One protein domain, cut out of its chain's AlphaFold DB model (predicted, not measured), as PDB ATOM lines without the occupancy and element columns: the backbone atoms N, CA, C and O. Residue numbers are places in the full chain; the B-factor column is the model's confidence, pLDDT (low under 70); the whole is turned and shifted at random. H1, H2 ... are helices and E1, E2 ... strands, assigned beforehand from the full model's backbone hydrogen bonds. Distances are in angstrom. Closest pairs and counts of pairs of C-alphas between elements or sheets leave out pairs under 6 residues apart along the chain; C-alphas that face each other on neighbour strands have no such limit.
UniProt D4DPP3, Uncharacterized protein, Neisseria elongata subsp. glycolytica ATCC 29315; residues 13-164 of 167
ATOM      1  N   ALA A  13       8.893  64.051  50.788       95.06
ATOM      2  CA  ALA A  13      10.016  63.941  51.707       95.06
ATOM      3  C   ALA A  13      10.963  62.801  51.276       95.06
ATOM      4  O   ALA A  13      10.514  61.828  50.673       95.06
ATOM      5  N   PRO A  14      12.269  62.894  51.575       97.31
ATOM      6  CA  PRO A  14      13.203  61.786  51.392       97.31
ATOM      7  C   PRO A  14      12.698  60.476  52.005       97.31
ATOM      8  O   PRO A  14      12.190  60.485  53.127       97.31
ATOM      9  N   ALA A  15      12.904  59.361  51.306       97.00
ATOM     10  CA  ALA A  15      12.596  58.036  51.828       97.00
ATOM     11  C   ALA A  15      13.424  57.724  53.082       97.00
ATOM     12  O   ALA A  15      14.646  57.914  53.113       97.00
ATOM     13  N   SER A  16      12.753  57.196  54.099       97.38
ATOM     14  CA  SER A  16      13.376  56.546  55.246       97.38
ATOM     15  C   SER A  16      13.820  55.118  54.904       97.38
ATOM     16  O   SER A  16      13.454  54.554  53.871       97.38
ATOM     17  N   ASP A  17      14.591  54.492  55.796       96.62
ATOM     18  CA  ASP A  17      14.938  53.072  55.651       96.62
ATOM     19  C   ASP A  17      13.696  52.163  55.718       96.62
ATOM     20  O   ASP A  17      13.680  51.103  55.093       96.62
ATOM     21  N   GLU A  18      12.649  52.577  56.442       96.62
ATOM     22  CA  GLU A  18      11.370  51.860  56.502       96.62
ATOM     23  C   GLU A  18      10.639  51.926  55.157       96.62
ATOM     24  O   GLU A  18      10.170  50.899  54.668       96.62
ATOM     25  N   ASP A  19      10.643  53.092  54.506       97.25
ATOM     26  CA  ASP A  19      10.062  53.245  53.171       97.25
ATOM     27  C   ASP A  19      10.782  52.364  52.147       97.25
ATOM     28  O   ASP A  19      10.142  51.661  51.369       97.25
ATOM     29  N   LEU A  20      12.119  52.338  52.170       97.50
ATOM     30  CA  LEU A  20      12.900  51.465  51.286       97.50
ATOM     31  C   LEU A  20      12.647  49.979  51.579       97.50
ATOM     32  O   LEU A  20      12.654  49.163  50.656       97.50
ATOM     33  N   ALA A  21      12.406  49.616  52.841       96.88
ATOM     34  CA  ALA A  21      12.094  48.245  53.218       96.88
ATOM     35  C   ALA A  21      10.768  47.757  52.615       96.88
ATOM     36  O   ALA A  21      10.646  46.555  52.373       96.88
ATOM     37  N   CYS A  22       9.811  48.649  52.327       96.44
ATOM     38  CA  CYS A  22       8.543  48.294  51.676       96.44
ATOM     39  C   CYS A  22       8.743  47.599  50.322       96.44
ATOM     40  O   CYS A  22       7.963  46.714  49.990       96.44
ATOM     41  N   PHE A  23       9.824  47.902  49.593       97.00
ATOM     42  CA  PHE A  23      10.163  47.227  48.331       97.00
ATOM     43  C   PHE A  23      10.283  45.701  48.477       97.00
ATOM     44  O   PHE A  23       9.989  44.943  47.558       97.00
ATOM     45  N   PHE A  24      10.734  45.234  49.644       95.56
ATOM     46  CA  PHE A  24      10.967  43.814  49.914       95.56
ATOM     47  C   PHE A  24       9.812  43.145  50.663       95.56
ATOM     48  O   PHE A  24       9.913  41.956  50.997       95.56
ATOM     49  N   GLN A  25       8.752  43.897  50.962       94.31
ATOM     50  CA  GLN A  25       7.577  43.423  51.681       94.31
ATOM     51  C   GLN A  25       6.506  42.903  50.721       94.31
ATOM     52  O   GLN A  25       6.567  43.076  49.506       94.31
ATOM     53  N   THR A  26       5.534  42.212  51.300       91.62
ATOM     54  CA  THR A  26       4.338  41.762  50.597       91.62
ATOM     55  C   THR A  26       3.380  42.940  50.383       91.62
ATOM     56  O   THR A  26       3.184  43.738  51.301       91.62
ATOM     57  N   ALA A  27       2.776  43.029  49.198       91.00
ATOM     58  CA  ALA A  27       1.720  43.992  48.880       91.00
ATOM     59  C   ALA A  27       0.437  43.752  49.701       91.00
ATOM     60  O   ALA A  27       0.307  42.753  50.416       91.00
ATOM     61  N   ASP A  28      -0.557  44.637  49.574       86.38
ATOM     62  CA  ASP A  28      -1.877  44.376  50.153       86.38
ATOM     63  C   ASP A  28      -2.487  43.100  49.557       86.38
ATOM     64  O   ASP A  28      -2.542  42.917  48.343       86.38
ATOM     65  N   LYS A  29      -2.984  42.231  50.439       78.12
ATOM     66  CA  LYS A  29      -3.524  40.909  50.105       78.12
ATOM     67  C   LYS A  29      -4.681  40.901  49.098       78.12
ATOM     68  O   LYS A  29      -4.995  39.824  48.614       78.12
ATOM     69  N   ASN A  30      -5.335  42.039  48.856       83.62
ATOM     70  CA  ASN A  30      -6.472  42.145  47.935       83.62
ATOM     71  C   ASN A  30      -6.105  42.839  46.607       83.62
ATOM     72  O   ASN A  30      -6.976  43.065  45.764       83.62
ATOM     73  N   ILE A  31      -4.840  43.239  46.415       85.88
ATOM     74  CA  ILE A  31      -4.401  43.856  45.160       85.88
ATOM     75  C   ILE A  31      -4.455  42.828  44.031       85.88
ATOM     76  O   ILE A  31      -3.877  41.749  44.119       85.88
ATOM     77  N   GLY A  32      -5.120  43.211  42.940       79.75
ATOM     78  CA  GLY A  32      -5.195  42.409  41.724       79.75
ATOM     79  C   GLY A  32      -6.263  41.313  41.738       79.75
ATOM     80  O   GLY A  32      -6.380  40.629  40.731       79.75
ATOM     81  N   ASP A  33      -7.077  41.157  42.794       86.31
ATOM     82  CA  ASP A  33      -8.115  40.105  42.893       86.31
ATOM     83  C   ASP A  33      -9.065  40.066  41.681       86.31
ATOM     84  O   ASP A  33      -9.342  38.992  41.134       86.31
ATOM     85  N   GLU A  34      -9.540  41.230  41.225       87.19
ATOM     86  CA  GLU A  34     -10.384  41.335  40.025       87.19
ATOM     87  C   GLU A  34      -9.630  40.908  38.758       87.19
ATOM     88  O   GLU A  34     -10.153  40.125  37.960       87.19
ATOM     89  N   GLY A  35      -8.385  41.366  38.617       86.06
ATOM     90  CA  GLY A  35      -7.494  41.019  37.513       86.06
ATOM     91  C   GLY A  35      -7.194  39.524  37.449       86.06
ATOM     92  O   GLY A  35      -7.401  38.870  36.430       86.06
ATOM     93  N   ILE A  36      -6.851  38.918  38.586       89.94
ATOM     94  CA  ILE A  36      -6.620  37.476  38.734       89.94
ATOM     95  C   ILE A  36      -7.853  36.684  38.316       89.94
ATOM     96  O   ILE A  36      -7.725  35.685  37.608       89.94
ATOM     97  N   CYS A  37      -9.048  37.112  38.730       90.56
ATOM     98  CA  CYS A  37     -10.286  36.448  38.338       90.56
ATOM     99  C   CYS A  37     -10.518  36.539  36.824       90.56
ATOM    100  O   CYS A  37     -10.863  35.531  36.203       90.56
ATOM    101  N   ALA A  38     -10.307  37.714  36.224       91.62
ATOM    102  CA  ALA A  38     -10.430  37.909  34.783       91.62
ATOM    103  C   ALA A  38      -9.409  37.059  34.004       91.62
ATOM    104  O   ALA A  38      -9.780  36.346  33.069       91.62
ATOM    105  N   LEU A  39      -8.146  37.050  34.436       91.56
ATOM    106  CA  LEU A  39      -7.073  36.249  33.849       91.56
ATOM    107  C   LEU A  39      -7.333  34.748  33.982       91.56
ATOM    108  O   LEU A  39      -7.160  34.012  33.014       91.56
ATOM    109  N   ALA A  40      -7.779  34.273  35.148       92.19
ATOM    110  CA  ALA A  40      -8.094  32.862  35.362       92.19
ATOM    111  C   ALA A  40      -9.247  32.389  34.460       92.19
ATOM    112  O   ALA A  40      -9.233  31.252  33.989       92.19
ATOM    113  N   GLN A  41     -10.223  33.260  34.187       93.00
ATOM    114  CA  GLN A  41     -11.308  32.981  33.244       93.00
ATOM    115  C   GLN A  41     -10.833  32.997  31.788       93.00
ATOM    116  O   GLN A  41     -11.235  32.135  31.007       93.00
ATOM    117  N   ALA A  42      -9.980  33.957  31.418       93.25
ATOM    118  CA  ALA A  42      -9.441  34.080  30.066       93.25
ATOM    119  C   ALA A  42      -8.440  32.960  29.723       93.25
ATOM    120  O   ALA A  42      -8.388  32.503  28.581       93.25
ATOM    121  N   PHE A  43      -7.676  32.489  30.714       92.19
ATOM    122  CA  PHE A  43      -6.596  31.515  30.561       92.19
ATOM    123  C   PHE A  43      -6.706  30.361  31.580       92.19
ATOM    124  O   PHE A  43      -5.829  30.202  32.436       92.19
ATOM    125  N   PRO A  44      -7.738  29.502  31.488       88.31
ATOM    126  CA  PRO A  44      -8.002  28.459  32.485       88.31
ATOM    127  C   PRO A  44      -6.873  27.424  32.620       88.31
ATOM    128  O   PRO A  44      -6.712  26.815  33.673       88.31
ATOM    129  N   GLU A  45      -6.061  27.236  31.579       92.44
ATOM    130  CA  GLU A  45      -4.929  26.300  31.583       92.44
ATOM    131  C   GLU A  45      -3.612  26.935  32.069       92.44
ATOM    132  O   GLU A  45      -2.617  26.237  32.249       92.44
ATOM    133  N   ALA A  46      -3.574  28.255  32.288       88.62
ATOM    134  CA  ALA A  46      -2.338  28.974  32.603       88.62
ATOM    135  C   ALA A  46      -1.942  28.939  34.089       88.62
ATOM    136  O   ALA A  46      -0.881  29.475  34.430       88.62
ATOM    137  N   GLY A  47      -2.770  28.338  34.953       90.44
ATOM    138  CA  GLY A  47      -2.527  28.243  36.397       90.44
ATOM    139  C   GLY A  47      -2.393  29.613  37.067       90.44
ATOM    140  O   GLY A  47      -1.453  29.850  37.822       90.44
ATOM    141  N   VAL A  48      -3.263  30.562  36.695       91.75
ATOM    142  CA  VAL A  48      -3.185  31.975  37.110       91.75
ATOM    143  C   VAL A  48      -3.215  32.107  38.631       91.75
ATOM    144  O   VAL A  48      -2.367  32.792  39.200       91.75
ATOM    145  N   MET A  49      -4.149  31.420  39.295       87.88
ATOM    146  CA  MET A  49      -4.279  31.482  40.752       87.88
ATOM    147  C   MET A  49      -3.054  30.898  41.455       87.88
ATOM    148  O   MET A  49      -2.582  31.466  42.436       87.88
ATOM    149  N   GLU A  50      -2.509  29.794  40.946       89.31
ATOM    150  CA  GLU A  50      -1.315  29.151  41.486       89.31
ATOM    151  C   GLU A  50      -0.081  30.033  41.313       89.31
ATOM    152  O   GLU A  50       0.696  30.184  42.252       89.31
ATOM    153  N   LYS A  51       0.090  30.643  40.135       86.88
ATOM    154  CA  LYS A  51       1.186  31.580  39.862       86.88
ATOM    155  C   LYS A  51       1.112  32.798  40.769       86.88
ATOM    156  O   LYS A  51       2.117  33.147  41.378       86.88
ATOM    157  N   PHE A  52      -0.069  33.399  40.903       87.19
ATOM    158  CA  PHE A  52      -0.264  34.532  41.797       87.19
ATOM    159  C   PHE A  52       0.037  34.151  43.249       87.19
ATOM    160  O   PHE A  52       0.854  34.799  43.904       87.19
ATOM    161  N   ALA A  53      -0.533  33.043  43.731       85.25
ATOM    162  CA  ALA A  53      -0.294  32.545  45.083       85.25
ATOM    163  C   ALA A  53       1.188  32.221  45.336       85.25
ATOM    164  O   ALA A  53       1.686  32.471  46.433       85.25
ATOM    165  N   ALA A  54       1.907  31.711  44.330       84.69
ATOM    166  CA  ALA A  54       3.332  31.403  44.429       84.69
ATOM    167  C   ALA A  54       4.205  32.646  44.653       84.69
ATOM    168  O   ALA A  54       5.270  32.524  45.255       84.69
ATOM    169  N   THR A  55       3.762  33.834  44.224       83.00
ATOM    170  CA  THR A  55       4.477  35.085  44.526       83.00
ATOM    171  C   THR A  55       4.335  35.497  45.989       83.00
ATOM    172  O   THR A  55       5.160  36.248  46.501       83.00
ATOM    173  N   GLY A  56       3.272  35.052  46.673       84.62
ATOM    174  CA  GLY A  56       2.922  35.553  48.001       84.62
ATOM    175  C   GLY A  56       2.783  37.076  48.040       84.62
ATOM    176  O   GLY A  56       3.072  37.672  49.078       84.62
ATOM    177  N   LEU A  57       2.417  37.696  46.904       90.19
ATOM    178  CA  LEU A  57       2.368  39.146  46.709       90.19
ATOM    179  C   LEU A  57       3.689  39.857  47.036       90.19
ATOM    180  O   LEU A  57       3.712  41.021  47.425       90.19
ATOM    181  N   ARG A  58       4.808  39.148  46.887       94.25
ATOM    182  CA  ARG A  58       6.155  39.671  47.066       94.25
ATOM    183  C   ARG A  58       6.876  39.670  45.726       94.25
ATOM    184  O   ARG A  58       6.746  38.726  44.946       94.25
ATOM    185  N   LEU A  59       7.644  40.726  45.470       95.44
ATOM    186  CA  LEU A  59       8.514  40.787  44.301       95.44
ATOM    187  C   LEU A  59       9.435  39.547  44.243       95.44
ATOM    188  O   LEU A  59       9.945  39.131  45.288       95.44
ATOM    189  N   PRO A  60       9.655  38.955  43.054       93.75
ATOM    190  CA  PRO A  60      10.650  37.906  42.857       93.75
ATOM    191  C   PRO A  60      12.018  38.242  43.469       93.75
ATOM    192  O   PRO A  60      12.502  39.363  43.342       93.75
ATOM    193  N   ASP A  61      12.682  37.247  44.066       92.81
ATOM    194  CA  ASP A  61      13.931  37.442  44.825       92.81
ATOM    195  C   ASP A  61      15.117  37.966  43.983       92.81
ATOM    196  O   ASP A  61      16.127  38.392  44.541       92.81
ATOM    197  N   TYR A  62      15.026  37.924  42.647       93.94
ATOM    198  CA  TYR A  62      16.043  38.492  41.754       93.94
ATOM    199  C   TYR A  62      15.900  40.004  41.547       93.94
ATOM    200  O   TYR A  62      16.830  40.634  41.042       93.94
ATOM    201  N   PHE A  63      14.761  40.597  41.913       97.06
ATOM    202  CA  PHE A  63      14.618  42.043  41.897       97.06
ATOM    203  C   PHE A  63      15.401  42.661  43.055       97.06
ATOM    204  O   PHE A  63      15.330  42.233  44.206       97.06
ATOM    205  N   TYR A  64      16.130  43.722  42.740       97.25
ATOM    206  CA  TYR A  64      16.823  44.559  43.708       97.25
ATOM    207  C   TYR A  64      16.533  46.021  43.391       97.25
ATOM    208  O   TYR A  64      16.128  46.345  42.278       97.25
ATOM    209  N   ILE A  65      16.759  46.910  44.359       97.75
ATOM    210  CA  ILE A  65      16.636  48.355  44.148       97.75
ATOM    211  C   ILE A  65      17.827  48.817  43.295       97.75
ATOM    212  O   ILE A  65      18.955  48.784  43.804       97.75
ATOM    213  N   PRO A  66      17.630  49.262  42.037       96.81
ATOM    214  CA  PRO A  66      18.727  49.792  41.235       96.81
ATOM    215  C   PRO A  66      19.338  51.017  41.915       96.81
ATOM    216  O   PRO A  66      18.622  51.804  42.538       96.81
ATOM    217  N   GLU A  67      20.656  51.197  41.797       95.88
ATOM    218  CA  GLU A  67      21.370  52.254  42.525       95.88
ATOM    219  C   GLU A  67      20.759  53.640  42.268       95.88
ATOM    220  O   GLU A  67      20.495  54.379  43.216       95.88
ATOM    221  N   GLU A  68      20.462  53.968  41.008       95.62
ATOM    222  CA  GLU A  68      19.891  55.263  40.631       95.62
ATOM    223  C   GLU A  68      18.501  55.498  41.244       95.62
ATOM    224  O   GLU A  68      18.237  56.606  41.713       95.62
ATOM    225  N   MET A  69      17.649  54.467  41.339       96.94
ATOM    226  CA  MET A  69      16.366  54.563  42.057       96.94
ATOM    227  C   MET A  69      16.572  54.752  43.553       96.94
ATOM    228  O   MET A  69      15.934  55.601  44.163       96.94
ATOM    229  N   GLY A  70      17.492  53.995  44.157       97.44
ATOM    230  CA  GLY A  70      17.802  54.133  45.578       97.44
ATOM    231  C   GLY A  70      18.377  55.508  45.929       97.44
ATOM    232  O   GLY A  70      18.185  55.990  47.045       97.44
ATOM    233  N   GLN A  71      19.083  56.150  44.997       96.94
ATOM    234  CA  GLN A  71      19.523  57.537  45.127       96.94
ATOM    235  C   GLN A  71      18.343  58.512  44.969       96.94
ATOM    236  O   GLN A  71      18.227  59.438  45.772       96.94
ATOM    237  N   LEU A  72      17.452  58.284  43.996       95.88
ATOM    238  CA  LEU A  72      16.270  59.119  43.766       95.88
ATOM    239  C   LEU A  72      15.303  59.085  44.958       95.88
ATOM    240  O   LEU A  72      14.943  60.139  45.466       95.88
ATOM    241  N   TRP A  73      14.982  57.906  45.494       98.00
ATOM    242  CA  TRP A  73      14.116  57.767  46.670       98.00
ATOM    243  C   TRP A  73      14.686  58.431  47.919       98.00
ATOM    244  O   TRP A  73      13.963  59.096  48.659       98.00
ATOM    245  N   ARG A  74      16.002  58.333  48.141       97.25
ATOM    246  CA  ARG A  74      16.670  59.044  49.246       97.25
ATOM    247  C   ARG A  74      16.725  60.553  49.050       97.25
ATOM    248  O   ARG A  74      16.971  61.276  50.011       97.25
ATOM    249  N   TYR A  75      16.536  61.035  47.831       96.00
ATOM    250  CA  TYR A  75      16.334  62.453  47.581       96.00
ATOM    251  C   TYR A  75      14.875  62.854  47.796       96.00
ATOM    252  O   TYR A  75      14.610  63.913  48.365       96.00
ATOM    253  N   ALA A  76      13.952  62.003  47.356       95.50
ATOM    254  CA  ALA A  76      12.517  62.205  47.411       95.50
ATOM    255  C   ALA A  76      11.778  60.885  47.198       95.50
ATOM    256  O   ALA A  76      11.945  60.253  46.157       95.50
ATOM    257  N   LEU A  77      10.953  60.493  48.169       95.75
ATOM    258  CA  LEU A  77      10.260  59.203  48.218       95.75
ATOM    259  C   LEU A  77       9.451  58.904  46.954       95.75
ATOM    260  O   LEU A  77       9.480  57.784  46.456       95.75
ATOM    261  N   SER A  78       8.760  59.908  46.437       95.88
ATOM    262  CA  SER A  78       8.032  59.885  45.176       95.88
ATOM    263  C   SER A  78       7.993  61.306  44.612       95.88
ATOM    264  O   SER A  78       8.393  62.274  45.284       95.88
ATOM    265  N   GLY A  79       7.539  61.441  43.372       94.00
ATOM    266  CA  GLY A  79       7.369  62.745  42.760       94.00
ATOM    267  C   GLY A  79       7.290  62.677  41.252       94.00
ATOM    268  O   GLY A  79       7.145  61.616  40.647       94.00
ATOM    269  N   GLU A  80       7.416  63.847  40.653       94.38
ATOM    270  CA  GLU A  80       7.284  64.028  39.222       94.38
ATOM    271  C   GLU A  80       8.441  64.873  38.713       94.38
ATOM    272  O   GLU A  80       8.727  65.952  39.244       94.38
ATOM    273  N   ILE A  81       9.120  64.351  37.696       92.75
ATOM    274  CA  ILE A  81      10.223  65.017  37.013       92.75
ATOM    275  C   ILE A  81       9.746  65.388  35.614       92.75
ATOM    276  O   ILE A  81       9.205  64.539  34.904       92.75
ATOM    277  N   GLU A  82       9.997  66.629  35.205       85.25
ATOM    278  CA  GLU A  82       9.846  67.038  33.811       85.25
ATOM    279  C   GLU A  82      11.193  66.855  33.096       85.25
ATOM    280  O   GLU A  82      12.172  67.553  33.371       85.25
ATOM    281  N   GLY A  83      11.266  65.877  32.192       72.50
ATOM    282  CA  GLY A  83      12.454  65.595  31.386       72.50
ATOM    283  C   GLY A  83      12.181  65.870  29.914       72.50
ATOM    284  O   GLY A  83      11.470  65.101  29.276       72.50
ATOM    285  N   ASN A  84      12.727  66.964  29.365       70.31
ATOM    286  CA  ASN A  84      12.579  67.352  27.951       70.31
ATOM    287  C   ASN A  84      11.130  67.274  27.414       70.31
ATOM    288  O   ASN A  84      10.899  66.849  26.283       70.31
ATOM    289  N   GLY A  85      10.142  67.679  28.216       68.88
ATOM    290  CA  GLY A  85       8.726  67.660  27.829       68.88
ATOM    291  C   GLY A  85       8.025  66.303  27.982       68.88
ATOM    292  O   GLY A  85       6.925  66.142  27.460       68.88
ATOM    293  N   ARG A  86       8.639  65.334  28.675       74.44
ATOM    294  CA  ARG A  86       7.985  64.106  29.151       74.44
ATOM    295  C   ARG A  86       7.829  64.144  30.668       74.44
ATOM    296  O   ARG A  86       8.768  64.508  31.381       74.44
ATOM    297  N   GLU A  87       6.659  63.727  31.137       85.69
ATOM    298  CA  GLU A  87       6.388  63.515  32.556       85.69
ATOM    299  C   GLU A  87       6.960  62.159  32.988       85.69
ATOM    300  O   GLU A  87       6.828  61.136  32.306       85.69
ATOM    301  N   PHE A  88       7.636  62.163  34.131       92.56
ATOM    302  CA  PHE A  88       8.137  60.969  34.794       92.56
ATOM    303  C   PHE A  88       7.658  60.988  36.243       92.56
ATOM    304  O   PHE A  88       8.351  61.474  37.142       92.56
ATOM    305  N   GLY A  89       6.438  60.487  36.451       94.94
ATOM    306  CA  GLY A  89       5.841  60.297  37.767       94.94
ATOM    307  C   GLY A  89       6.373  59.015  38.389       94.94
ATOM    308  O   GLY A  89       5.864  57.930  38.106       94.94
ATOM    309  N   TYR A  90       7.436  59.120  39.184       96.56
ATOM    310  CA  TYR A  90       8.100  57.954  39.752       96.56
ATOM    311  C   TYR A  90       7.471  57.518  41.067       96.56
ATOM    312  O   TYR A  90       7.105  58.314  41.933       96.56
ATOM    313  N   PHE A  91       7.367  56.206  41.194       97.56
ATOM    314  CA  PHE A  91       6.673  55.519  42.267       97.56
ATOM    315  C   PHE A  91       7.513  55.471  43.533       97.56
ATOM    316  O   PHE A  91       8.736  55.360  43.451       97.56
ATOM    317  N   SER A  92       6.869  55.489  44.702       97.94
ATOM    318  CA  SER A  92       7.543  55.115  45.946       97.94
ATOM    319  C   SER A  92       7.921  53.623  45.937       97.94
ATOM    320  O   SER A  92       7.369  52.851  45.146       97.94
ATOM    321  N   PRO A  93       8.820  53.154  46.824       98.19
ATOM    322  CA  PRO A  93       9.159  51.733  46.907       98.19
ATOM    323  C   PRO A  93       7.939  50.836  47.145       98.19
ATOM    324  O   PRO A  93       7.887  49.730  46.617       98.19
ATOM    325  N   LYS A  94       6.959  51.318  47.919       96.94
ATOM    326  CA  LYS A  94       5.690  50.625  48.142       96.94
ATOM    327  C   LYS A  94       4.867  50.571  46.854       96.94
ATOM    328  O   LYS A  94       4.426  49.491  46.467       96.94
ATOM    329  N   ASP A  95       4.710  51.708  46.182       97.19
ATOM    330  CA  ASP A  95       3.925  51.793  44.949       97.19
ATOM    331  C   ASP A  95       4.517  50.895  43.856       97.19
ATOM    332  O   ASP A  95       3.770  50.216  43.170       97.19
ATOM    333  N   VAL A  96       5.846  50.784  43.734       97.94
ATOM    334  CA  VAL A  96       6.473  49.843  42.784       97.94
ATOM    335  C   VAL A  96       5.953  48.414  42.967       97.94
ATOM    336  O   VAL A  96       5.604  47.750  41.988       97.94
ATOM    337  N   VAL A  97       5.865  47.943  44.214       97.00
ATOM    338  CA  VAL A  97       5.334  46.608  44.519       97.00
ATOM    339  C   VAL A  97       3.844  46.540  44.169       97.00
ATOM    340  O   VAL A  97       3.410  45.602  43.505       97.00
ATOM    341  N   GLU A  98       3.057  47.538  44.574       95.44
ATOM    342  CA  GLU A  98       1.609  47.566  44.327       95.44
ATOM    343  C   GLU A  98       1.265  47.618  42.830       95.44
ATOM    344  O   GLU A  98       0.388  46.880  42.373       95.44
ATOM    345  N   PHE A  99       1.977  48.427  42.045       95.19
ATOM    346  CA  PHE A  99       1.801  48.546  40.598       95.19
ATOM    347  C   PHE A  99       2.234  47.280  39.857       95.19
ATOM    348  O   PHE A  99       1.530  46.847  38.949       95.19
ATOM    349  N   TYR A 100       3.317  46.618  40.280       95.75
ATOM    350  CA  TYR A 100       3.721  45.332  39.701       95.75
ATOM    351  C   TYR A 100       2.607  44.268  39.790       95.75
ATOM    352  O   TYR A 100       2.407  43.485  38.858       95.75
ATOM    353  N   PHE A 101       1.844  44.246  40.888       94.31
ATOM    354  CA  PHE A 101       0.749  43.287  41.058       94.31
ATOM    355  C   PHE A 101      -0.580  43.745  40.457       94.31
ATOM    356  O   PHE A 101      -1.228  42.959  39.765       94.31
ATOM    357  N   SER A 102      -0.984  44.994  40.697       92.00
ATOM    358  CA  SER A 102      -2.264  45.536  40.212       92.00
ATOM    359  C   SER A 102      -2.334  45.636  38.691       92.00
ATOM    360  O   SER A 102      -3.395  45.397  38.124       92.00
ATOM    361  N   TYR A 103      -1.207  45.920  38.037       92.81
ATOM    362  CA  TYR A 103      -1.070  45.904  36.582       92.81
ATOM    363  C   TYR A 103      -0.481  44.589  36.083       92.81
ATOM    364  O   TYR A 103       0.185  44.580  35.066       92.81
ATOM    365  N   GLU A 104      -0.660  43.483  36.809       93.50
ATOM    366  CA  GLU A 104      -0.464  42.126  36.283       93.50
ATOM    367  C   GLU A 104       0.912  41.856  35.622       93.50
ATOM    368  O   GLU A 104       1.063  40.894  34.859       93.50
ATOM    369  N   PHE A 105       1.950  42.643  35.950       94.50
ATOM    370  CA  PHE A 105       3.311  42.457  35.434       94.50
ATOM    371  C   PHE A 105       3.808  41.058  35.790       94.50
ATOM    372  O   PHE A 105       4.365  40.367  34.946       94.50
ATOM    373  N   TRP A 106       3.487  40.574  36.992       93.44
ATOM    374  CA  TRP A 106       3.773  39.206  37.432       93.44
ATOM    375  C   TRP A 106       3.281  38.101  36.480       93.44
ATOM    376  O   TRP A 106       3.811  36.989  36.522       93.44
ATOM    377  N   PHE A 107       2.273  38.377  35.647       92.81
ATOM    378  CA  PHE A 107       1.736  37.434  34.672       92.81
ATOM    379  C   PHE A 107       2.256  37.698  33.253       92.81
ATOM    380  O   PHE A 107       2.714  36.761  32.597       92.81
ATOM    381  N   TYR A 108       2.189  38.948  32.782       93.44
ATOM    382  CA  TYR A 108       2.502  39.300  31.389       93.44
ATOM    383  C   TYR A 108       3.967  39.680  31.140       93.44
ATOM    384  O   TYR A 108       4.495  39.409  30.059       93.44
ATOM    385  N   ALA A 109       4.625  40.293  32.122       95.44
ATOM    386  CA  ALA A 109       5.996  40.790  32.025       95.44
ATOM    387  C   ALA A 109       6.759  40.638  33.363       95.44
ATOM    388  O   ALA A 109       7.147  41.639  33.969       95.44
ATOM    389  N   PRO A 110       6.947  39.401  33.869       94.44
ATOM    390  CA  PRO A 110       7.429  39.144  35.232       94.44
ATOM    391  C   PRO A 110       8.855  39.633  35.525       94.44
ATOM    392  O   PRO A 110       9.276  39.682  36.678       94.44
ATOM    393  N   HIS A 111       9.632  39.986  34.508       96.69
ATOM    394  CA  HIS A 111      10.978  40.533  34.627       96.69
ATOM    395  C   HIS A 111      11.010  42.054  34.429       96.69
ATOM    396  O   HIS A 111      12.081  42.647  34.538       96.69
ATOM    397  N   PHE A 112       9.877  42.699  34.140       97.38
ATOM    398  CA  PHE A 112       9.782  44.154  34.072       97.38
ATOM    399  C   PHE A 112       9.313  44.702  35.420       97.38
ATOM    400  O   PHE A 112       8.237  44.365  35.905       97.38
ATOM    401  N   LEU A 113      10.133  45.559  36.025       97.75
ATOM    402  CA  LEU A 113       9.827  46.224  37.287       97.75
ATOM    403  C   LEU A 113       9.360  47.661  37.008       97.75
ATOM    404  O   LEU A 113      10.213  48.497  36.694       97.75
ATOM    405  N   PRO A 114       8.053  47.969  37.094       97.50
ATOM    406  CA  PRO A 114       7.544  49.310  36.826       97.50
ATOM    407  C   PRO A 114       7.989  50.279  37.928       97.50
ATOM    408  O   PRO A 114       7.803  50.013  39.111       97.50
ATOM    409  N   VAL A 115       8.582  51.409  37.544       97.75
ATOM    410  CA  VAL A 115       9.131  52.405  38.485       97.75
ATOM    411  C   VAL A 115       8.595  53.812  38.287       97.75
ATOM    412  O   VAL A 115       8.751  54.647  39.175       97.75
ATOM    413  N   ALA A 116       7.968  54.083  37.147       96.62
ATOM    414  CA  ALA A 116       7.292  55.342  36.899       96.62
ATOM    415  C   ALA A 116       6.194  55.181  35.851       96.62
ATOM    416  O   ALA A 116       6.166  54.200  35.101       96.62
ATOM    417  N   PHE A 117       5.338  56.190  35.773       94.50
ATOM    418  CA  PHE A 117       4.287  56.321  34.775       94.50
ATOM    419  C   PHE A 117       4.274  57.744  34.222       94.50
ATOM    420  O   PHE A 117       4.534  58.696  34.957       94.50
ATOM    421  N   ASP A 118       3.985  57.887  32.934       91.12
ATOM    422  CA  ASP A 118       3.948  59.193  32.260       91.12
ATOM    423  C   ASP A 118       2.565  59.866  32.283       91.12
ATOM    424  O   ASP A 118       2.372  60.888  31.637       91.12
ATOM    425  N   GLY A 119       1.567  59.254  32.933       84.56
ATOM    426  CA  GLY A 119       0.176  59.727  32.929       84.56
ATOM    427  C   GLY A 119      -0.571  59.526  31.599       84.56
ATOM    428  O   GLY A 119      -1.802  59.567  31.574       84.56
ATOM    429  N   GLY A 120       0.150  59.247  30.511       87.19
ATOM    430  CA  GLY A 120      -0.347  59.014  29.155       87.19
ATOM    431  C   GLY A 120      -0.601  57.547  28.819       87.19
ATOM    432  O   GLY A 120      -1.073  57.254  27.720       87.19
ATOM    433  N   GLY A 121      -0.334  56.632  29.751       90.62
ATOM    434  CA  GLY A 121      -0.531  55.201  29.541       90.62
ATOM    435  C   GLY A 121       0.759  54.399  29.464       90.62
ATOM    436  O   GLY A 121       0.670  53.197  29.232       90.62
ATOM    437  N   ILE A 122       1.935  55.004  29.651       93.44
ATOM    438  CA  ILE A 122       3.224  54.328  29.502       93.44
ATOM    439  C   ILE A 122       3.912  54.161  30.854       93.44
ATOM    440  O   ILE A 122       4.167  55.121  31.582       93.44
ATOM    441  N   PHE A 123       4.284  52.922  31.161       96.25
ATOM    442  CA  PHE A 123       5.183  52.604  32.258       96.25
ATOM    443  C   PHE A 123       6.636  52.710  31.822       96.25
ATOM    444  O   PHE A 123       7.030  52.169  30.788       96.25
ATOM    445  N   TYR A 124       7.455  53.304  32.681       96.31
ATOM    446  CA  TYR A 124       8.896  53.102  32.665       96.31
ATOM    447  C   TYR A 124       9.205  51.918  33.569       96.31
ATOM    448  O   TYR A 124       8.889  51.945  34.762       96.31
ATOM    449  N   ALA A 125       9.829  50.885  33.015       97.62
ATOM    450  CA  ALA A 125      10.178  49.686  33.759       97.62
ATOM    451  C   ALA A 125      11.652  49.332  33.589       97.62
ATOM    452  O   ALA A 125      12.215  49.478  32.505       97.62
ATOM    453  N   TYR A 126      12.273  48.827  34.652       98.00
ATOM    454  CA  TYR A 126      13.567  48.165  34.535       98.00
ATOM    455  C   TYR A 126      13.385  46.742  34.010       98.00
ATOM    456  O   TYR A 126      12.563  45.992  34.527       98.00
ATOM    457  N   ASP A 127      14.180  46.365  33.016       97.38
ATOM    458  CA  ASP A 127      14.207  45.033  32.416       97.38
ATOM    459  C   ASP A 127      15.256  44.147  33.102       97.38
ATOM    460  O   ASP A 127      16.453  44.250  32.829       97.38
ATOM    461  N   PHE A 128      14.797  43.250  33.975       97.25
ATOM    462  CA  PHE A 128      15.633  42.316  34.735       97.25
ATOM    463  C   PHE A 128      15.908  40.993  34.015       97.25
ATOM    464  O   PHE A 128      16.467  40.077  34.617       97.25
ATOM    465  N   ARG A 129      15.588  40.854  32.721       95.19
ATOM    466  CA  ARG A 129      15.971  39.640  31.971       95.19
ATOM    467  C   ARG A 129      17.491  39.482  31.871       95.19
ATOM    468  O   ARG A 129      17.979  38.367  31.701       95.19
ATOM    469  N   GLN A 130      18.237  40.585  31.975       93.00
ATOM    470  CA  GLN A 130      19.701  40.611  32.057       93.00
ATOM    471  C   GLN A 130      20.147  41.519  33.219       93.00
ATOM    472  O   GLN A 130      20.492  42.674  32.983       93.00
ATOM    473  N   PRO A 131      20.160  41.024  34.471       87.94
ATOM    474  CA  PRO A 131      20.434  41.850  35.654       87.94
ATOM    475  C   PRO A 131      21.796  42.566  35.634       87.94
ATOM    476  O   PRO A 131      21.919  43.661  36.170       87.94
ATOM    477  N   ASP A 132      22.805  41.985  34.975       89.00
ATOM    478  CA  ASP A 132      24.146  42.581  34.846       89.00
ATOM    479  C   ASP A 132      24.223  43.728  33.808       89.00
ATOM    480  O   ASP A 132      25.204  44.470  33.779       89.00
ATOM    481  N   ASP A 133      23.211  43.885  32.944       92.88
ATOM    482  CA  ASP A 133      23.070  44.976  31.959       92.88
ATOM    483  C   ASP A 133      21.630  45.497  32.003       92.88
ATOM    484  O   ASP A 133      20.893  45.425  31.016       92.88
ATOM    485  N   LEU A 134      21.223  45.973  33.182       94.56
ATOM    486  CA  LEU A 134      19.877  46.478  33.426       94.56
ATOM    487  C   LEU A 134      19.548  47.624  32.458       94.56
ATOM    488  O   LEU A 134      20.334  48.555  32.270       94.56
ATOM    489  N   ARG A 135      18.373  47.552  31.832       95.88
ATOM    490  CA  ARG A 135      17.876  48.552  30.873       95.88
ATOM    491  C   ARG A 135      16.541  49.094  31.334       95.88
ATOM    492  O   ARG A 135      15.840  48.437  32.094       95.88
ATOM    493  N   ILE A 136      16.178  50.264  30.829       96.31
ATOM    494  CA  ILE A 136      14.861  50.850  31.038       96.31
ATOM    495  C   ILE A 136      14.078  50.738  29.736       96.31
ATOM    496  O   ILE A 136      14.578  51.079  28.657       96.31
ATOM    497  N   VAL A 137      12.850  50.258  29.844       96.00
ATOM    498  CA  VAL A 137      11.909  50.096  28.739       96.00
ATOM    499  C   VAL A 137      10.645  50.905  28.998       96.00
ATOM    500  O   VAL A 137      10.289  51.176  30.144       96.00
ATOM    501  N   LEU A 138       9.985  51.288  27.912       94.62
ATOM    502  CA  LEU A 138       8.647  51.857  27.893       94.62
ATOM    503  C   LEU A 138       7.661  50.736  27.570       94.62
ATOM    504  O   LEU A 138       7.815  50.070  26.541       94.62
ATOM    505  N   ALA A 139       6.676  50.534  28.436       94.69
ATOM    506  CA  ALA A 139       5.645  49.514  28.296       94.69
ATOM    507  C   ALA A 139       4.258  50.171  28.307       94.69
ATOM    508  O   ALA A 139       3.919  50.887  29.248       94.69
ATOM    509  N   ASP A 140       3.466  49.947  27.258       93.38
ATOM    510  CA  ASP A 140       2.107  50.486  27.151       93.38
ATOM    511  C   ASP A 140       1.183  49.734  28.109       93.38
ATOM    512  O   ASP A 140       1.053  48.522  28.005       93.38
ATOM    513  N   SER A 141       0.532  50.436  29.034       90.25
ATOM    514  CA  SER A 141      -0.365  49.863  30.050       90.25
ATOM    515  C   SER A 141      -1.561  49.082  29.493       90.25
ATOM    516  O   SER A 141      -2.146  48.282  30.221       90.25
ATOM    517  N   GLY A 142      -1.930  49.280  28.226       86.94
ATOM    518  CA  GLY A 142      -2.945  48.502  27.519       86.94
ATOM    519  C   GLY A 142      -2.385  47.334  26.700       86.94
ATOM    520  O   GLY A 142      -3.148  46.450  26.306       86.94
ATOM    521  N   PHE A 143      -1.077  47.315  26.431       84.19
ATOM    522  CA  PHE A 143      -0.411  46.268  25.661       84.19
ATOM    523  C   PHE A 143       1.076  46.165  26.035       84.19
ATOM    524  O   PHE A 143       1.953  46.635  25.310       84.19
ATOM    525  N   TYR A 144       1.347  45.529  27.175       82.06
ATOM    526  CA  TYR A 144       2.697  45.272  27.669       82.06
ATOM    527  C   TYR A 144       2.982  43.773  27.741       82.06
ATOM    528  O   TYR A 144       2.103  42.937  27.955       82.06
ATOM    529  N   GLY A 145       4.254  43.445  27.567       86.38
ATOM    530  CA  GLY A 145       4.764  42.091  27.631       86.38
ATOM    531  C   GLY A 145       6.258  42.079  27.340       86.38
ATOM    532  O   GLY A 145       6.863  43.092  26.985       86.38
ATOM    533  N   GLU A 146       6.882  40.924  27.519       87.94
ATOM    534  CA  GLU A 146       8.323  40.777  27.304       87.94
ATOM    535  C   GLU A 146       8.698  40.450  25.857       87.94
ATOM    536  O   GLU A 146       9.891  40.324  25.552       87.94
ATOM    537  N   LYS A 147       7.733  40.271  24.948       88.69
ATOM    538  CA  LYS A 147       8.069  39.934  23.561       88.69
ATOM    539  C   LYS A 147       8.518  41.176  22.810       88.69
ATOM    540  O   LYS A 147       8.095  42.299  23.073       88.69
ATOM    541  N   GLU A 148       9.393  40.957  21.840       83.62
ATOM    542  CA  GLU A 148       9.835  42.017  20.942       83.62
ATOM    543  C   GLU A 148       8.625  42.661  20.244       83.62
ATOM    544  O   GLU A 148       7.771  41.962  19.696       83.62
ATOM    545  N   GLY A 149       8.546  43.993  20.294       85.81
ATOM    546  CA  GLY A 149       7.411  44.768  19.785       85.81
ATOM    547  C   GLY A 149       6.311  45.072  20.813       85.81
ATOM    548  O   GLY A 149       5.448  45.886  20.509       85.81
ATOM    549  N   GLU A 150       6.355  44.484  22.014       90.31
ATOM    550  CA  GLU A 150       5.439  44.795  23.136       90.31
ATOM    551  C   GLU A 150       6.028  45.849  24.101       90.31
ATOM    552  O   GLU A 150       5.407  46.223  25.092       90.31
ATOM    553  N   TYR A 151       7.243  46.335  23.824       93.69
ATOM    554  CA  TYR A 151       7.931  47.376  24.588       93.69
ATOM    555  C   TYR A 151       8.915  48.153  23.702       93.69
ATOM    556  O   TYR A 151       9.362  47.666  22.661       93.69
ATOM    557  N   THR A 152       9.306  49.350  24.145       93.88
ATOM    558  CA  THR A 152      10.330  50.183  23.490       93.88
ATOM    559  C   THR A 152      11.529  50.390  24.410       93.88
ATOM    560  O   THR A 152      11.366  50.645  25.596       93.88
ATOM    561  N   LEU A 153      12.757  50.308  23.888       94.06
ATOM    562  CA  LEU A 153      13.958  50.594  24.679       94.06
ATOM    563  C   LEU A 153      14.087  52.102  24.951       94.06
ATOM    564  O   LEU A 153      14.284  52.889  24.021       94.06
ATOM    565  N   ALA A 154      14.046  52.490  26.225       92.69
ATOM    566  CA  ALA A 154      14.159  53.883  26.648       92.69
ATOM    567  C   ALA A 154      15.625  54.322  26.798       92.69
ATOM    568  O   ALA A 154      15.999  55.396  26.325       92.69
ATOM    569  N   GLY A 155      16.456  53.486  27.428       93.88
ATOM    570  CA  GLY A 155      17.858  53.790  27.723       93.88
ATOM    571  C   GLY A 155      18.467  52.818  28.734       93.88
ATOM    572  O   GLY A 155      17.840  51.825  29.108       93.88
ATOM    573  N   LYS A 156      19.698  53.091  29.171       94.25
ATOM    574  CA  LYS A 156      20.408  52.292  30.185       94.25
ATOM    575  C   LYS A 156      20.368  52.898  31.586       94.25
ATOM    576  O   LYS A 156      20.524  52.168  32.556       94.25
ATOM    577  N   THR A 157      20.175  54.209  31.695       94.06
ATOM    578  CA  THR A 157      20.128  54.926  32.978       94.06
ATOM    579  C   THR A 157      18.944  55.876  33.029       94.06
ATOM    580  O   THR A 157      18.483  56.358  31.992       94.06
ATOM    581  N   LEU A 158      18.463  56.199  34.231       93.06
ATOM    582  CA  LEU A 158      17.401  57.198  34.398       93.06
ATOM    583  C   LEU A 158      17.846  58.557  33.869       93.06
ATOM    584  O   LEU A 158      17.077  59.261  33.222       93.06
ATOM    585  N   ALA A 159      19.116  58.902  34.090       92.25
ATOM    586  CA  ALA A 159      19.686  60.130  33.567       92.25
ATOM    587  C   ALA A 159      19.637  60.180  32.031       92.25
ATOM    588  O   ALA A 159      19.370  61.247  31.486       92.25
ATOM    589  N   GLU A 160      19.904  59.074  31.333       92.50
ATOM    590  CA  GLU A 160      19.784  58.991  29.873       92.50
ATOM    591  C   GLU A 160      18.325  59.130  29.432       92.50
ATOM    592  O   GLU A 160      18.029  59.978  28.595       92.50
ATOM    593  N   VAL A 161      17.423  58.355  30.043       91.44
ATOM    594  CA  VAL A 161      15.990  58.344  29.715       91.44
ATOM    595  C   VAL A 161      15.372  59.733  29.867       91.44
ATOM    596  O   VAL A 161      14.725  60.219  28.945       91.44
ATOM    597  N   LEU A 162      15.635  60.402  30.990       89.69
ATOM    598  CA  LEU A 162      15.099  61.731  31.300       89.69
ATOM    599  C   LEU A 162      15.766  62.862  30.503       89.69
ATOM    600  O   LEU A 162      15.223  63.959  30.428       89.69
ATOM    601  N   SER A 163      16.943  62.625  29.911       88.44
ATOM    602  CA  SER A 163      17.626  63.615  29.056       88.44
ATOM    603  C   SER A 163      17.314  63.440  27.572       88.44
ATOM    604  O   SER A 163      17.921  64.124  26.745       88.44
ATOM    605  N   ARG A 164      16.435  62.508  27.200       81.75
ATOM    606  CA  ARG A 164      16.124  62.208  25.802       81.75
ATOM    607  C   ARG A 164      15.000  63.119  25.314       81.75
ATOM    608  O   ARG A 164      14.049  63.357  26.047       81.75
TER     609      ARG A 164
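AT A GLANCE: This is residues 13 to 164 of the 167 residues of an uncharacterized protein of Neisseria elongata subsp. glycolytica ATCC 29315 (UniProt D4DPP3). One antiparallel sheet, strongly twisted and curled like part of a barrel, has helix H5 across one face and the short helix H7 on the opposite face, in the gap between its edge strands E1 and E6. H1 packs on H5 away from the sheet, and the helical hairpin H2 and H3 makes a far end of the domain, reached through H6. The printed part has 152 residues with seven named helices and six named strands, in the order H1 H2 H3 H4 E1 E2 H5 H6 E3 E4 E5 E6 H7; the sheet's order is E1 E2 E3 E4 E5 E6, and the class is mixed, helices and strands. It is compact, with a radius of gyration of the C-alphas of 15.2 A, and its C-alphas span 43 by 37 by 29 A.

HOW THE PARTS SIT: H1, residues 17 to 24, touches H5, residues 93 to 102, at a shallow tilt of 24 degrees, the same way; their closest C-alphas are those of Phe 23 and Pro 93, 4.8 A apart. H2, residues 33 to 42, and H3, residues 48 to 55, form a helical hairpin and touch, closest at the C-alphas of Ala 40 and Val 48, 5.3 A. H3 touches H6, residues 105 to 108, closest at the C-alphas of Phe 52 and Trp 106, 7.6 A. H4, residues 67 to 75, only grazes the sheet, with its residues 69 to 73. E1, residues 79 to 83, and E2, residues 86 to 90, form a hairpin, with N 81 and O 88 within hydrogen-bond range at 3.0 A. E2 is the antiparallel neighbour of E3, residues 112 to 117, with N 89 and O 117 at 3.0 A. H5 is on the sheet at a height of 7.9 A, over E3 and across the strands, at 67 degrees to E3 on the local plane; the closest C-alphas of H5 and E3 are those of Val 96 and Val 115, 5.7 A. H6 only grazes the sheet, with its residues 105 to 106. E3, E4, residues 122 to 127, E5, residues 135 to 140, and E6, residues 152 to 155, form a meander, each strand the antiparallel neighbour of the one before: N 115 and O 124 are 2.8 A apart, N 125 and O 137 2.9 A, and N 138 and O 152 2.8 A. H7, residues 158 to 162, is on the opposite face from H5, over none of the strands, at a height of 6.1 A; the C-alphas of Gly 83 and Leu 162, the closest of E1 and H7, are 4.7 A apart. Every O i to N i+4 pair is within hydrogen-bond range in H2, H3, H4 and H7, against 2 of 4 in H1 and 5 of 6 in H5; H6 is too short for such a pair.

IN THESE COORDINATES: H1 begins at C-alpha 17, (14.938, 53.072, 55.651), and runs 11.6 A. H2 runs 14.2 A, H3 11.1 A, H4 12.4 A and H5, from C-alpha 93 at (9.159, 51.733, 46.907), 14.6 A. E1 spans 12.8 A, E2 12.3 A, E3 13.4 A, E4 14.7 A and E5 16.3 A; E6, H6 and H7 are shorter. H7 ends at C-alpha 162, (15.099, 61.731, 31.300).

THE WHOLE: The two C-alphas farthest apart are those of Ala 13 and Glu 45, 45.2 A. The printed part, residues 13 to 164, has no cut. The links from H3 to H4 and from E5 to E6 are long, with 11 residues each. The mean pLDDT of the printed part is 92.1, and one printed residue, 85, is under 70.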